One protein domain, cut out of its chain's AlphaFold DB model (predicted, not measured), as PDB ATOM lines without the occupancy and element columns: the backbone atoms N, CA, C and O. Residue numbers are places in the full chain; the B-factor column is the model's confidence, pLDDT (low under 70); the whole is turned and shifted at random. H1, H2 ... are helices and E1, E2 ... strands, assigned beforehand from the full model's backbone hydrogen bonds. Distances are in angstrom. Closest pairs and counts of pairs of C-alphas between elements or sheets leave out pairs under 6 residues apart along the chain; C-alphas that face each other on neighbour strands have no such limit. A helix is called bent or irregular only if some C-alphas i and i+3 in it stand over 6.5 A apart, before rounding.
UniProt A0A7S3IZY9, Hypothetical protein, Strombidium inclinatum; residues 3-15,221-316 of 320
ATOM      1  N   CYS A   3      67.616 193.861 219.942       90.19
ATOM      2  CA  CYS A   3      67.659 192.938 221.072       90.19
ATOM      3  C   CYS A   3      68.148 191.567 220.577       90.19
ATOM      4  O   CYS A   3      67.339 190.784 220.068       90.19
ATOM      5  N   PRO A   4      69.456 191.259 220.659       91.88
ATOM      6  CA  PRO A   4      69.944 189.904 220.439       91.88
ATOM      7  C   PRO A   4      69.487 189.012 221.592       91.88
ATOM      8  O   PRO A   4      69.791 189.299 222.748       91.88
ATOM      9  N   LEU A   5      68.781 187.922 221.292       90.88
ATOM     10  CA  LEU A   5      68.148 187.084 222.320       90.88
ATOM     11  C   LEU A   5      69.167 186.339 223.197       90.88
ATOM     12  O   LEU A   5      68.867 186.022 224.340       90.88
ATOM     13  N   ALA A   6      70.373 186.093 222.674       89.00
ATOM     14  CA  ALA A   6      71.482 185.473 223.403       89.00
ATOM     15  C   ALA A   6      72.366 186.476 224.177       89.00
ATOM     16  O   ALA A   6      73.316 186.059 224.837       89.00
ATOM     17  N   ALA A   7      72.121 187.784 224.045       89.50
ATOM     18  CA  ALA A   7      72.913 188.819 224.708       89.50
ATOM     19  C   ALA A   7      72.298 189.238 226.053       89.50
ATOM     20  O   ALA A   7      71.169 188.888 226.378       89.50
ATOM     21  N   ASP A   8      73.051 190.026 226.817       86.50
ATOM     22  CA  ASP A   8      72.680 190.561 228.132       86.50
ATOM     23  C   ASP A   8      72.137 192.000 228.084       86.50
ATOM     24  O   ASP A   8      71.723 192.549 229.106       86.50
ATOM     25  N   LYS A   9      72.151 192.626 226.903       88.06
ATOM     26  CA  LYS A   9      71.702 194.005 226.704       88.06
ATOM     27  C   LYS A   9      71.006 194.211 225.368       88.06
ATOM     28  O   LYS A   9      71.326 193.563 224.368       88.06
ATOM     29  N   VAL A  10      70.096 195.179 225.346       87.25
ATOM     30  CA  VAL A  10      69.553 195.763 224.116       87.25
ATOM     31  C   VAL A  10      70.556 196.795 223.592       87.25
ATOM     32  O   VAL A  10      71.181 197.526 224.358       87.25
ATOM     33  N   ILE A  11      70.761 196.824 222.279       87.25
ATOM     34  CA  ILE A  11      71.754 197.661 221.608       87.25
ATOM     35  C   ILE A  11      71.041 198.798 220.871       87.25
ATOM     36  O   ILE A  11      70.253 198.567 219.947       87.25
ATOM     37  N   GLY A  12      71.359 200.035 221.248       82.12
ATOM     38  CA  GLY A  12      71.014 201.229 220.483       82.12
ATOM     39  C   GLY A  12      72.013 201.471 219.356       82.12
ATOM     40  O   GLY A  12      73.223 201.460 219.572       82.12
ATOM     41  N   LYS A  13      71.504 201.681 218.143       81.31
ATOM     42  CA  LYS A  13      72.286 202.155 217.002       81.31
ATOM     43  C   LYS A  13      71.427 203.134 216.220       81.31
ATOM     44  O   LYS A  13      70.292 202.797 215.884       81.31
ATOM     45  N   SER A  14      71.998 204.290 215.921       78.44
ATOM     46  CA  SER A  14      71.396 205.293 215.050       78.44
ATOM     47  C   SER A  14      72.243 205.406 213.794       78.44
ATOM     48  O   SER A  14      73.473 205.418 213.879       78.44
ATOM     49  N   THR A  15      71.579 205.463 212.643       81.12
ATOM     50  CA  THR A  15      72.222 205.798 211.376       81.12
ATOM     51  C   THR A  15      71.497 206.993 210.771       81.12
ATOM     52  O   THR A  15      70.301 206.909 210.512       81.12
ATOM     53  N   PRO A 221      53.381 206.172 202.225       57.59
ATOM     54  CA  PRO A 221      52.433 205.372 202.980       57.59
ATOM     55  C   PRO A 221      53.070 204.797 204.255       57.59
ATOM     56  O   PRO A 221      53.919 203.907 204.221       57.59
ATOM     57  N   GLY A 222      52.630 205.307 205.408       65.38
ATOM     58  CA  GLY A 222      53.105 204.885 206.727       65.38
ATOM     59  C   GLY A 222      54.094 205.829 207.417       65.38
ATOM     60  O   GLY A 222      54.467 205.531 208.547       65.38
ATOM     61  N   PHE A 223      54.492 206.947 206.803       79.25
ATOM     62  CA  PHE A 223      55.169 208.046 207.502       79.25
ATOM     63  C   PHE A 223      54.143 209.062 208.021       79.25
ATOM     64  O   PHE A 223      53.265 209.504 207.282       79.25
ATOM     65  N   SER A 224      54.257 209.456 209.289       82.00
ATOM     66  CA  SER A 224      53.415 210.486 209.914       82.00
ATOM     67  C   SER A 224      54.256 211.491 210.694       82.00
ATOM     68  O   SER A 224      55.419 211.224 210.983       82.00
ATOM     69  N   ALA A 225      53.677 212.638 211.061       83.31
ATOM     70  CA  ALA A 225      54.329 213.578 211.970       83.31
ATOM     71  C   ALA A 225      54.794 212.853 213.245       83.31
ATOM     72  O   ALA A 225      54.051 212.039 213.802       83.31
ATOM     73  N   LEU A 226      56.032 213.115 213.664       79.56
ATOM     74  CA  LEU A 226      56.619 212.453 214.823       79.56
ATOM     75  C   LEU A 226      56.235 213.150 216.123       79.56
ATOM     76  O   LEU A 226      56.420 214.355 216.283       79.56
ATOM     77  N   ASP A 227      55.760 212.353 217.075       81.94
ATOM     78  CA  ASP A 227      55.654 212.737 218.477       81.94
ATOM     79  C   ASP A 227      56.858 212.156 219.227       81.94
ATOM     80  O   ASP A 227      56.921 210.959 219.508       81.94
ATOM     81  N   PHE A 228      57.830 213.010 219.552       78.25
ATOM     82  CA  PHE A 228      59.051 212.596 220.244       78.25
ATOM     83  C   PHE A 228      58.792 212.019 221.645       78.25
ATOM     84  O   PHE A 228      59.575 211.191 222.111       78.25
ATOM     85  N   ALA A 229      57.705 212.407 222.321       82.56
ATOM     86  CA  ALA A 229      57.351 211.812 223.606       82.56
ATOM     87  C   ALA A 229      56.859 210.369 223.421       82.56
ATOM     88  O   ALA A 229      57.262 209.481 224.175       82.56
ATOM     89  N   ALA A 230      56.055 210.123 222.382       80.69
ATOM     90  CA  ALA A 230      55.632 208.774 222.012       80.69
ATOM     91  C   ALA A 230      56.820 207.907 221.559       80.69
ATOM     92  O   ALA A 230      56.924 206.758 221.980       80.69
ATOM     93  N   VAL A 231      57.754 208.467 220.777       81.25
ATOM     94  CA  VAL A 231      58.998 207.785 220.369       81.25
ATOM     95  C   VAL A 231      59.800 207.326 221.583       81.25
ATOM     96  O   VAL A 231      60.163 206.156 221.664       81.25
ATOM     97  N   ASN A 232      60.076 208.230 222.528       82.31
ATOM     98  CA  ASN A 232      60.864 207.893 223.713       82.31
ATOM     99  C   ASN A 232      60.182 206.794 224.529       82.31
ATOM    100  O   ASN A 232      60.831 205.829 224.922       82.31
ATOM    101  N   LYS A 233      58.859 206.895 224.698       84.00
ATOM    102  CA  LYS A 233      58.083 205.867 225.385       84.00
ATOM    103  C   LYS A 233      58.197 204.497 224.705       84.00
ATOM    104  O   LYS A 233      58.366 203.494 225.387       84.00
ATOM    105  N   GLU A 234      58.105 204.443 223.384       82.88
ATOM    106  CA  GLU A 234      58.230 203.190 222.635       82.88
ATOM    107  C   GLU A 234      59.636 202.575 222.736       82.88
ATOM    108  O   GLU A 234      59.780 201.354 222.811       82.88
ATOM    109  N   VAL A 235      60.680 203.410 222.758       83.31
ATOM    110  CA  VAL A 235      62.064 202.958 222.972       83.31
ATOM    111  C   VAL A 235      62.218 202.338 224.360       83.31
ATOM    112  O   VAL A 235      62.754 201.232 224.462       83.31
ATOM    113  N   ASP A 236      61.712 203.009 225.397       85.44
ATOM    114  CA  ASP A 236      61.741 202.512 226.776       85.44
ATOM    115  C   ASP A 236      60.968 201.188 226.901       85.44
ATOM    116  O   ASP A 236      61.499 200.197 227.413       85.44
ATOM    117  N   ASP A 237      59.754 201.130 226.342       86.56
ATOM    118  CA  ASP A 237      58.919 199.926 226.334       86.56
ATOM    119  C   ASP A 237      59.642 198.758 225.621       86.56
ATOM    120  O   ASP A 237      59.628 197.618 226.097       86.56
ATOM    121  N   PHE A 238      60.325 199.018 224.496       86.94
ATOM    122  CA  PHE A 238      61.095 197.992 223.787       86.94
ATOM    123  C   PHE A 238      62.321 197.520 224.579       86.94
ATOM    124  O   PHE A 238      62.654 196.331 224.532       86.94
ATOM    125  N   GLU A 239      63.001 198.403 225.313       87.31
ATOM    126  CA  GLU A 239      64.104 197.998 226.186       87.31
ATOM    127  C   GLU A 239      63.641 197.073 227.313       87.31
ATOM    128  O   GLU A 239      64.313 196.077 227.601       87.31
ATOM    129  N   GLU A 240      62.504 197.372 227.943       88.88
ATOM    130  CA  GLU A 240      61.924 196.526 228.988       88.88
ATOM    131  C   GLU A 240      61.522 195.154 228.442       88.88
ATOM    132  O   GLU A 240      61.891 194.119 229.009       88.88
ATOM    133  N   VAL A 241      60.839 195.131 227.294       89.44
ATOM    134  CA  VAL A 241      60.482 193.890 226.597       89.44
ATOM    135  C   VAL A 241      61.734 193.095 226.223       89.44
ATOM    136  O   VAL A 241      61.783 191.884 226.438       89.44
ATOM    137  N   GLY A 242      62.764 193.762 225.700       89.25
ATOM    138  CA  GLY A 242      64.027 193.137 225.332       89.25
ATOM    139  C   GLY A 242      64.719 192.473 226.522       89.25
ATOM    140  O   GLY A 242      65.082 191.300 226.433       89.25
ATOM    141  N   LYS A 243      64.810 193.168 227.663       89.62
ATOM    142  CA  LYS A 243      65.352 192.611 228.915       89.62
ATOM    143  C   LYS A 243      64.543 191.400 229.385       89.62
ATOM    144  O   LYS A 243      65.120 190.370 229.725       89.62
ATOM    145  N   ALA A 244      63.212 191.487 229.345       90.31
ATOM    146  CA  ALA A 244      62.334 190.387 229.739       90.31
ATOM    147  C   ALA A 244      62.466 189.155 228.826       90.31
ATOM    148  O   ALA A 244      62.273 188.032 229.287       90.31
ATOM    149  N   LEU A 245      62.777 189.349 227.542       91.44
ATOM    150  CA  LEU A 245      63.069 188.265 226.602       91.44
ATOM    151  C   LEU A 245      64.434 187.635 226.859       91.44
ATOM    152  O   LEU A 245      64.540 186.415 226.912       91.44
ATOM    153  N   GLN A 246      65.465 188.455 227.059       92.81
ATOM    154  CA  GLN A 246      66.828 187.996 227.344       92.81
ATOM    155  C   GLN A 246      66.928 187.230 228.674       92.81
ATOM    156  O   GLN A 246      67.850 186.438 228.861       92.81
ATOM    157  N   GLN A 247      65.978 187.434 229.591       92.62
ATOM    158  CA  GLN A 247      65.880 186.739 230.880       92.62
ATOM    159  C   GLN A 247      64.925 185.533 230.868       92.62
ATOM    160  O   GLN A 247      64.864 184.805 231.858       92.62
ATOM    161  N   ASP A 248      64.173 185.306 229.786       93.81
ATOM    162  CA  ASP A 248      63.242 184.181 229.706       93.81
ATOM    163  C   ASP A 248      64.018 182.860 229.517       93.81
ATOM    164  O   ASP A 248      64.746 182.713 228.529       93.81
ATOM    165  N   PRO A 249      63.875 181.867 230.417       93.00
ATOM    166  CA  PRO A 249      64.660 180.634 230.353       93.00
ATOM    167  C   PRO A 249      64.469 179.837 229.057       93.00
ATOM    168  O   PRO A 249      65.410 179.203 228.581       93.00
ATOM    169  N   LYS A 250      63.267 179.866 228.461       92.94
ATOM    170  CA  LYS A 250      63.002 179.175 227.190       92.94
ATOM    171  C   LYS A 250      63.676 179.898 226.033       92.94
ATOM    172  O   LYS A 250      64.208 179.248 225.135       92.94
ATOM    173  N   VAL A 251      63.675 181.231 226.076       92.06
ATOM    174  CA  VAL A 251      64.370 182.061 225.087       92.06
ATOM    175  C   VAL A 251      65.873 181.836 225.157       92.06
ATOM    176  O   VAL A 251      66.485 181.588 224.121       92.06
ATOM    177  N   GLN A 252      66.457 181.833 226.355       92.44
ATOM    178  CA  GLN A 252      67.885 181.569 226.545       92.44
ATOM    179  C   GLN A 252      68.292 180.179 226.052       92.44
ATOM    180  O   GLN A 252      69.334 180.039 225.415       92.44
ATOM    181  N   GLU A 253      67.484 179.153 226.328       92.69
ATOM    182  CA  GLU A 253      67.789 177.791 225.891       92.69
ATOM    183  C   GLU A 253      67.735 177.658 224.367       92.69
ATOM    184  O   GLU A 253      68.675 177.151 223.759       92.69
ATOM    185  N   ALA A 254      66.685 178.179 223.731       89.94
ATOM    186  CA  ALA A 254      66.572 178.156 222.277       89.94
ATOM    187  C   ALA A 254      67.645 179.014 221.593       89.94
ATOM    188  O   ALA A 254      68.166 178.634 220.549       89.94
ATOM    189  N   ALA A 255      68.019 180.155 222.173       88.69
ATOM    190  CA  ALA A 255      69.018 181.046 221.588       88.69
ATOM    191  C   ALA A 255      70.408 180.394 221.449       88.69
ATOM    192  O   ALA A 255      71.185 180.829 220.602       88.69
ATOM    193  N   LYS A 256      70.714 179.329 222.210       90.25
ATOM    194  CA  LYS A 256      71.982 178.579 222.107       90.25
ATOM    195  C   LYS A 256      72.147 177.830 220.783       90.25
ATOM    196  O   LYS A 256      73.276 177.586 220.366       90.25
ATOM    197  N   THR A 257      71.048 177.427 220.152       89.38
ATOM    198  CA  THR A 257      71.051 176.623 218.916       89.38
ATOM    199  C   THR A 257      70.706 177.445 217.676       89.38
ATOM    200  O   THR A 257      70.879 176.972 216.551       89.38
ATOM    201  N   LEU A 258      70.219 178.673 217.855       85.88
ATOM    202  CA  LEU A 258      69.879 179.574 216.762       85.88
ATOM    203  C   LEU A 258      71.134 180.286 216.243       85.88
ATOM    204  O   LEU A 258      71.841 180.967 216.980       85.88
ATOM    205  N   MET A 259      71.375 180.186 214.937       84.62
ATOM    206  CA  MET A 259      72.446 180.901 214.235       84.62
ATOM    207  C   MET A 259      72.221 182.416 214.227       84.62
ATOM    208  O   MET A 259      73.173 183.195 214.272       84.62
ATOM    209  N   ARG A 260      70.959 182.851 214.138       85.12
ATOM    210  CA  ARG A 260      70.558 184.256 214.289       85.12
ATOM    211  C   ARG A 260      69.272 184.315 215.097       85.12
ATOM    212  O   ARG A 260      68.313 183.639 214.745       85.12
ATOM    213  N   ALA A 261      69.261 185.116 216.156       88.81
ATOM    214  CA  ALA A 261      68.107 185.275 217.030       88.81
ATOM    215  C   ALA A 261      68.068 186.695 217.598       88.81
ATOM    216  O   ALA A 261      68.779 187.009 218.555       88.81
ATOM    217  N   PHE A 262      67.277 187.577 216.989       89.06
ATOM    218  CA  PHE A 262      67.147 188.953 217.463       89.06
ATOM    219  C   PHE A 262      65.807 189.594 217.099       89.06
ATOM    220  O   PHE A 262      65.193 189.280 216.075       89.06
ATOM    221  N   CYS A 263      65.381 190.533 217.940       87.12
ATOM    222  CA  CYS A 263      64.280 191.451 217.668       87.12
ATOM    223  C   CYS A 263      64.842 192.833 217.322       87.12
ATOM    224  O   CYS A 263      65.817 193.276 217.926       87.12
ATOM    225  N   VAL A 264      64.236 193.523 216.364       85.31
ATOM    226  CA  VAL A 264      64.636 194.873 215.958       85.31
ATOM    227  C   VAL A 264      63.427 195.788 216.034       85.31
ATOM    228  O   VAL A 264      62.376 195.443 215.502       85.31
ATOM    229  N   TYR A 265      63.617 196.946 216.657       84.38
ATOM    230  CA  TYR A 265      62.701 198.080 216.622       84.38
ATOM    231  C   TYR A 265      63.377 199.210 215.846       84.38
ATOM    232  O   TYR A 265      64.459 199.671 216.235       84.38
ATOM    233  N   LEU A 266      62.790 199.619 214.727       84.31
ATOM    234  CA  LEU A 266      63.316 200.654 213.844       84.31
ATOM    235  C   LEU A 266      62.367 201.847 213.834       84.31
ATOM    236  O   LEU A 266      61.201 201.706 213.488       84.31
ATOM    237  N   LEU A 267      62.900 203.023 214.153       85.12
ATOM    238  CA  LEU A 267      62.301 204.291 213.767       85.12
ATOM    239  C   LEU A 267      63.044 204.777 212.521       85.12
ATOM    240  O   LEU A 267      64.261 204.962 212.560       85.12
ATOM    241  N   ARG A 268      62.322 204.957 211.416       83.94
ATOM    242  CA  ARG A 268      62.822 205.695 210.254       83.94
ATOM    243  C   ARG A 268      62.306 207.114 210.333       83.94
ATOM    244  O   ARG A 268      61.099 207.301 210.439       83.94
ATOM    245  N   GLU A 269      63.200 208.083 210.220       83.00
ATOM    246  CA  GLU A 269      62.866 209.504 210.226       83.00
ATOM    247  C   GLU A 269      63.192 210.104 208.858       83.00
ATOM    248  O   GLU A 269      64.209 209.778 208.242       83.00
ATOM    249  N   LYS A 270      62.316 210.979 208.379       81.44
ATOM    250  CA  LYS A 270      62.531 211.824 207.210       81.44
ATOM    251  C   LYS A 270      62.435 213.267 207.664       81.44
ATOM    252  O   LYS A 270      61.378 213.700 208.120       81.44
ATOM    253  N   PHE A 271      63.538 213.986 207.521       79.06
ATOM    254  CA  PHE A 271      63.625 215.407 207.816       79.06
ATOM    255  C   PHE A 271      63.650 216.200 206.511       79.06
ATOM    256  O   PHE A 271      64.502 215.949 205.656       79.06
ATOM    257  N   ASN A 272      62.733 217.155 206.367       70.25
ATOM    258  CA  ASN A 272      62.784 218.149 205.308       70.25
ATOM    259  C   ASN A 272      63.541 219.389 205.823       70.25
ATOM    260  O   ASN A 272      63.018 220.112 206.671       70.25
ATOM    261  N   PRO A 273      64.746 219.688 205.308       64.50
ATOM    262  CA  PRO A 273      65.536 220.820 205.787       64.50
ATOM    263  C   PRO A 273      64.988 222.191 205.365       64.50
ATOM    264  O   PRO A 273      65.408 223.201 205.927       64.50
ATOM    265  N   PHE A 274      64.080 222.255 204.388       65.81
ATOM    266  CA  PHE A 274      63.503 223.502 203.883       65.81
ATOM    267  C   PHE A 274      62.240 223.909 204.636       65.81
ATOM    268  O   PHE A 274      62.053 225.091 204.916       65.81
ATOM    269  N   THR A 275      61.379 222.943 204.966       76.44
ATOM    270  CA  THR A 275      60.165 223.201 205.754       76.44
ATOM    271  C   THR A 275      60.400 223.037 207.254       76.44
ATOM    272  O   THR A 275      59.672 223.615 208.055       76.44
ATOM    273  N   GLY A 276      61.439 222.289 207.640       74.94
ATOM    274  CA  GLY A 276      61.696 221.891 209.023       74.94
ATOM    275  C   GLY A 276      60.825 220.722 209.490       74.94
ATOM    276  O   GLY A 276      60.888 220.361 210.665       74.94
ATOM    277  N   ASP A 277      60.020 220.131 208.602       76.75
ATOM    278  CA  ASP A 277      59.115 219.042 208.955       76.75
ATOM    279  C   ASP A 277      59.869 217.730 209.164       76.75
ATOM    280  O   ASP A 277      60.724 217.336 208.365       76.75
ATOM    281  N   THR A 278      59.473 217.008 210.208       81.62
ATOM    282  CA  THR A 278      59.981 215.672 210.515       81.62
ATOM    283  C   THR A 278      58.824 214.685 210.530       81.62
ATOM    284  O   THR A 278      57.871 214.819 211.302       81.62
ATOM    285  N   THR A 279      58.912 213.671 209.675       86.19
ATOM    286  CA  THR A 279      57.982 212.540 209.665       86.19
ATOM    287  C   THR A 279      58.719 211.261 210.006       86.19
ATOM    288  O   THR A 279      59.930 211.160 209.811       86.19
ATOM    289  N   GLY A 280      58.005 210.264 210.505       84.44
ATOM    290  CA  GLY A 280      58.609 208.993 210.833       84.44
ATOM    291  C   GLY A 280      57.662 207.821 210.752       84.44
ATOM    292  O   GLY A 280      56.444 207.973 210.660       84.44
ATOM    293  N   LYS A 281      58.274 206.645 210.760       84.81
ATOM    294  CA  LYS A 281      57.615 205.349 210.668       84.81
ATOM    295  C   LYS A 281      58.310 204.362 211.591       84.81
ATOM    296  O   LYS A 281      59.536 204.235 211.550       84.81
ATOM    297  N   PHE A 282      57.517 203.630 212.362       81.25
ATOM    298  CA  PHE A 282      57.998 202.532 213.190       81.25
ATOM    299  C   PHE A 282      57.870 201.194 212.465       81.25
ATOM    300  O   PHE A 282      56.859 200.912 211.818       81.25
ATOM    301  N   GLU A 283      58.894 200.356 212.581       80.50
ATOM    302  CA  GLU A 283      58.938 199.021 211.997       80.50
ATOM    303  C   GLU A 283      59.556 198.032 212.989       80.50
ATOM    304  O   GLU A 283      60.626 198.285 213.544       80.50
ATOM    305  N   ASN A 284      58.906 196.878 213.171       78.06
ATOM    306  CA  ASN A 284      59.346 195.842 214.104       78.06
ATOM    307  C   ASN A 284      59.609 194.521 213.379       78.06
ATOM    308  O   ASN A 284      58.737 193.980 212.696       78.06
ATOM    309  N   TYR A 285      60.806 193.965 213.567       79.44
ATOM    310  CA  TYR A 285      61.252 192.742 212.896       79.44
ATOM    311  C   TYR A 285      61.749 191.698 213.886       79.44
ATOM    312  O   TYR A 285      62.324 192.018 214.930       79.44
ATOM    313  N   ARG A 286      61.581 190.425 213.522       82.19
ATOM    314  CA  ARG A 286      62.161 189.289 214.242       82.19
ATOM    315  C   ARG A 286      62.890 188.400 213.250       82.19
ATOM    316  O   ARG A 286      62.310 188.002 212.240       82.19
ATOM    317  N   VAL A 287      64.143 188.091 213.552       83.75
ATOM    318  CA  VAL A 287      64.973 187.222 212.718       83.75
ATOM    319  C   VAL A 287      65.390 186.027 213.551       83.75
ATOM    320  O   VAL A 287      66.158 186.174 214.503       83.75
ATOM    321  N   LEU A 288      64.862 184.860 213.175       83.94
ATOM    322  CA  LEU A 288      65.193 183.565 213.755       83.94
ATOM    323  C   LEU A 288      65.706 182.647 212.643       83.94
ATOM    324  O   LEU A 288      65.013 182.400 211.658       83.94
ATOM    325  N   VAL A 289      66.930 182.156 212.796       81.75
ATOM    326  CA  VAL A 289      67.581 181.251 211.847       81.75
ATOM    327  C   VAL A 289      68.209 180.119 212.645       81.75
ATOM    328  O   VAL A 289      69.071 180.373 213.483       81.75
ATOM    329  N   GLY A 290      67.788 178.881 212.397       83.00
ATOM    330  CA  GLY A 290      68.246 177.698 213.124       83.00
ATOM    331  C   GLY A 290      67.208 176.571 213.111       83.00
ATOM    332  O   GLY A 290      66.299 176.606 212.283       83.00
ATOM    333  N   PRO A 291      67.337 175.569 213.998       87.12
ATOM    334  CA  PRO A 291      66.438 174.415 214.029       87.12
ATOM    335  C   PRO A 291      64.981 174.802 214.315       87.12
ATOM    336  O   PRO A 291      64.717 175.553 215.258       87.12
ATOM    337  N   SER A 292      64.032 174.219 213.575       84.69
ATOM    338  CA  SER A 292      62.586 174.491 213.690       84.69
ATOM    339  C   SER A 292      62.081 174.336 215.121       84.69
ATOM    340  O   SER A 292      61.382 175.202 215.626       84.69
ATOM    341  N   ALA A 293      62.532 173.294 215.827       86.38
ATOM    342  CA  ALA A 293      62.148 173.050 217.217       86.38
ATOM    343  C   ALA A 293      62.513 174.216 218.155       86.38
ATOM    344  O   ALA A 293      61.739 174.567 219.043       86.38
ATOM    345  N   SER A 294      63.681 174.835 217.960       87.06
ATOM    346  CA  SER A 294      64.128 175.981 218.760       87.06
ATOM    347  C   SER A 294      63.358 177.247 218.401       87.06
ATOM    348  O   SER A 294      63.034 178.042 219.277       87.06
ATOM    349  N   ILE A 295      63.026 177.409 217.122       86.88
ATOM    350  CA  ILE A 295      62.205 178.510 216.626       86.88
ATOM    351  C   ILE A 295      60.769 178.411 217.177       86.88
ATOM    352  O   ILE A 295      60.263 179.373 217.759       86.88
ATOM    353  N   ASP A 296      60.135 177.246 217.060       88.06
ATOM    354  CA  ASP A 296      58.765 176.991 217.515       88.06
ATOM    355  C   ASP A 296      58.626 177.130 219.035       88.06
ATOM    356  O   ASP A 296      57.604 177.613 219.524       88.06
ATOM    357  N   ALA A 297      59.672 176.777 219.789       89.56
ATOM    358  CA  ALA A 297      59.684 176.894 221.245       89.56
ATOM    359  C   ALA A 297      59.555 178.344 221.746       89.56
ATOM    360  O   ALA A 297      58.999 178.566 222.824       89.56
ATOM    361  N   ILE A 298      60.065 179.323 220.990       90.19
ATOM    362  CA  ILE A 298      60.110 180.733 221.418       90.19
ATOM    363  C   ILE A 298      59.176 181.640 220.635       90.19
ATOM    364  O   ILE A 298      58.863 182.732 221.106       90.19
ATOM    365  N   LYS A 299      58.702 181.208 219.463       87.31
ATOM    366  CA  LYS A 299      57.806 181.999 218.619       87.31
ATOM    367  C   LYS A 299      56.591 182.556 219.386       87.31
ATOM    368  O   LYS A 299      56.409 183.771 219.319       87.31
ATOM    369  N   PRO A 300      55.838 181.770 220.186       88.75
ATOM    370  CA  PRO A 300      54.699 182.302 220.940       88.75
ATOM    371  C   PRO A 300      55.104 183.375 221.958       88.75
ATOM    372  O   PRO A 300      54.404 184.366 222.126       88.75
ATOM    373  N   ILE A 301      56.270 183.212 222.595       89.69
ATOM    374  CA  ILE A 301      56.802 184.160 223.585       89.69
ATOM    375  C   ILE A 301      57.124 185.499 222.910       89.69
ATOM    376  O   ILE A 301      56.803 186.565 223.434       89.69
ATOM    377  N   LEU A 302      57.743 185.454 221.726       86.94
ATOM    378  CA  LEU A 302      58.068 186.656 220.960       86.94
ATOM    379  C   LEU A 302      56.819 187.352 220.409       86.94
ATOM    380  O   LEU A 302      56.797 188.583 220.347       86.94
ATOM    381  N   GLU A 303      55.809 186.587 219.988       84.12
ATOM    382  CA  GLU A 303      54.516 187.094 219.507       84.12
ATOM    383  C   GLU A 303      53.702 187.749 220.628       84.12
ATOM    384  O   GLU A 303      53.094 188.792 220.402       84.12
ATOM    385  N   GLU A 304      53.743 187.190 221.837       85.50
ATOM    386  CA  GLU A 304      53.078 187.753 223.015       85.50
ATOM    387  C   GLU A 304      53.755 189.045 223.497       85.50
ATOM    388  O   GLU A 304      53.086 190.048 223.757       85.50
ATOM    389  N   LYS A 305      55.088 189.029 223.631       82.25
ATOM    390  CA  LYS A 305      55.828 190.099 224.317       82.25
ATOM    391  C   LYS A 305      56.177 191.290 223.425       82.25
ATOM    392  O   LYS A 305      56.227 192.410 223.921       82.25
ATOM    393  N   VAL A 306      56.412 191.083 222.129       76.25
ATOM    394  CA  VAL A 306      56.769 192.167 221.193       76.25
ATOM    395  C   VAL A 306      55.530 192.542 220.378       76.25
ATOM    396  O   VAL A 306      55.079 191.755 219.556       76.25
ATOM    397  N   LYS A 307      54.962 193.734 220.577       70.62
ATOM    398  CA  LYS A 307      53.773 194.213 219.835       70.62
ATOM    399  C   LYS A 307      54.171 194.948 218.532       70.62
ATOM    400  O   LYS A 307      55.302 195.417 218.415       70.62
ATOM    401  N   GLY A 308      53.270 195.049 217.543       63.16
ATOM    402  CA  GLY A 308      53.452 195.878 216.327       63.16
ATOM    403  C   GLY A 308      53.182 195.179 214.981       63.16
ATOM    404  O   GLY A 308      52.772 194.027 214.942       63.16
ATOM    405  N   SER A 309      53.378 195.881 213.860       49.22
ATOM    406  CA  SER A 309      53.262 195.313 212.503       49.22
ATOM    407  C   SER A 309      54.452 194.394 212.210       49.22
ATOM    408  O   SER A 309      55.598 194.813 212.362       49.22
ATOM    409  N   PHE A 310      54.199 193.143 211.814       53.62
ATOM    410  CA  PHE A 310      55.221 192.092 211.811       53.62
ATOM    411  C   PHE A 310      55.617 191.615 210.413       53.62
ATOM    412  O   PHE A 310      54.766 191.305 209.583       53.62
ATOM    413  N   GLN A 311      56.921 191.409 210.223       49.56
ATOM    414  CA  GLN A 311      57.454 190.409 209.298       49.56
ATOM    415  C   GLN A 311      58.340 189.440 210.086       49.56
ATOM    416  O   GLN A 311      59.332 189.842 210.700       49.56
ATOM    417  N   VAL A 312      57.960 188.161 210.096       55.19
ATOM    418  CA  VAL A 312      58.790 187.079 210.635       55.19
ATOM    419  C   VAL A 312      59.543 186.471 209.458       55.19
ATOM    420  O   VAL A 312      58.936 185.840 208.596       55.19
ATOM    421  N   VAL A 313      60.858 186.677 209.404       57.75
ATOM    422  CA  VAL A 313      61.707 186.024 208.401       57.75
ATOM    423  C   VAL A 313      62.240 184.739 209.023       57.75
ATOM    424  O   VAL A 313      63.179 184.768 209.817       57.75
ATOM    425  N   MET A 314      61.589 183.627 208.686       59.38
ATOM    426  CA  MET A 314      61.976 182.280 209.103       59.38
ATOM    427  C   MET A 314      62.793 181.663 207.976       59.38
ATOM    428  O   MET A 314      62.283 181.484 206.871       59.38
ATOM    429  N   GLN A 315      64.060 181.363 208.238       57.59
ATOM    430  CA  GLN A 315      64.899 180.623 207.300       57.59
ATOM    431  C   GLN A 315      65.445 179.387 208.004       57.59
ATOM    432  O   GLN A 315      66.318 179.481 208.866       57.59
ATOM    433  N   GLU A 316      64.923 178.224 207.627       52.84
ATOM    434  CA  GLU A 316      65.593 176.958 207.889       52.84
ATOM    435  C   GLU A 316      66.714 176.814 206.864       52.84
ATOM    436  O   GLU A 316      66.470 176.789 205.657       52.84
TER     437      GLU A 316
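Overview. This is residues 3 to 15 and 221 to 316 of the 320 residues of the protein "Hypothetical protein" of Strombidium inclinatum (UniProt A0A7S3IZY9). A long, twisted hairpin of E1 and E2, with short E3 beside the last part of E2, is covered on one face by two helices: long H1 runs along it, and H3 lies over the later part of E2, with small H2 packed on H3. The 109 printed residues hold three named helices and three named strands, in the order H1 H2 E1 E2 H3 E3; the class is mixed, and so is the sheet, ordered E1, E2, E3. The whole is a rod, 51 by 25 by 23 A, only just compact, close to loose, with a radius of gyration of the C-alphas of 15.7 A.

Arrangement. Residues 3 to 4 pair antiparallel with residues 262 to 263 of E1, residues 260 to 271, which bends by 55 degrees at 263. H1, residues 228 to 246, runs along the strands at a height over the sheet of 10.2 A; its closest C-alpha pair with E1 is Phe 238 and Tyr 265, 7.3 A. H2, residues 249 to 255, only grazes the sheet. E1 and E2, residues 278 to 289, form an antiparallel hairpin, with N 264 and O 285 2.8 A apart. H3, residues 292 to 305, is on the same face as H1, in two layers, helices over a sheet; it is irregular, C-alphas 297 and 300 being 7.4 A apart. H2 and H3 touch, closest at the C-alphas of Ala 254 and Ser 294, 4.8 A. H1 and H3 only just touch, with 3 pairs of C-alphas within 8 A, closest at Val 241 and Lys 305, 6.4 A. E3, residues 310 to 315, is parallel to E2, with N 313 and O 286 3.5 A apart; E2, H3, E3 form a strand-helix-strand unit, parallel neighbour strands joined through a helix, with a right-handed crossover. Every O i to N i+4 pair is within hydrogen-bond range in H1 and H2, and 7 of 10 in H3.

Along the chain. H1 begins at C-alpha 228 (59.051, 212.596, 220.244) and is 26.8 A long; E1 is 32.6 A, E2 35.3 A and H3 20.1 A. E3 ends at C-alpha 315 (64.899, 180.623, 207.300).

Size, cuts and confidence. The C-alphas of Phe 274 and Ala 293 are the farthest apart, 52.2 A. Residues 16 to 220 are not printed; C-alphas 15 and 221 are 21.5 A apart across the cut. No link between named elements is long. Residues 221 to 222, 273 to 274 and 308 to 316 have pLDDT under 70.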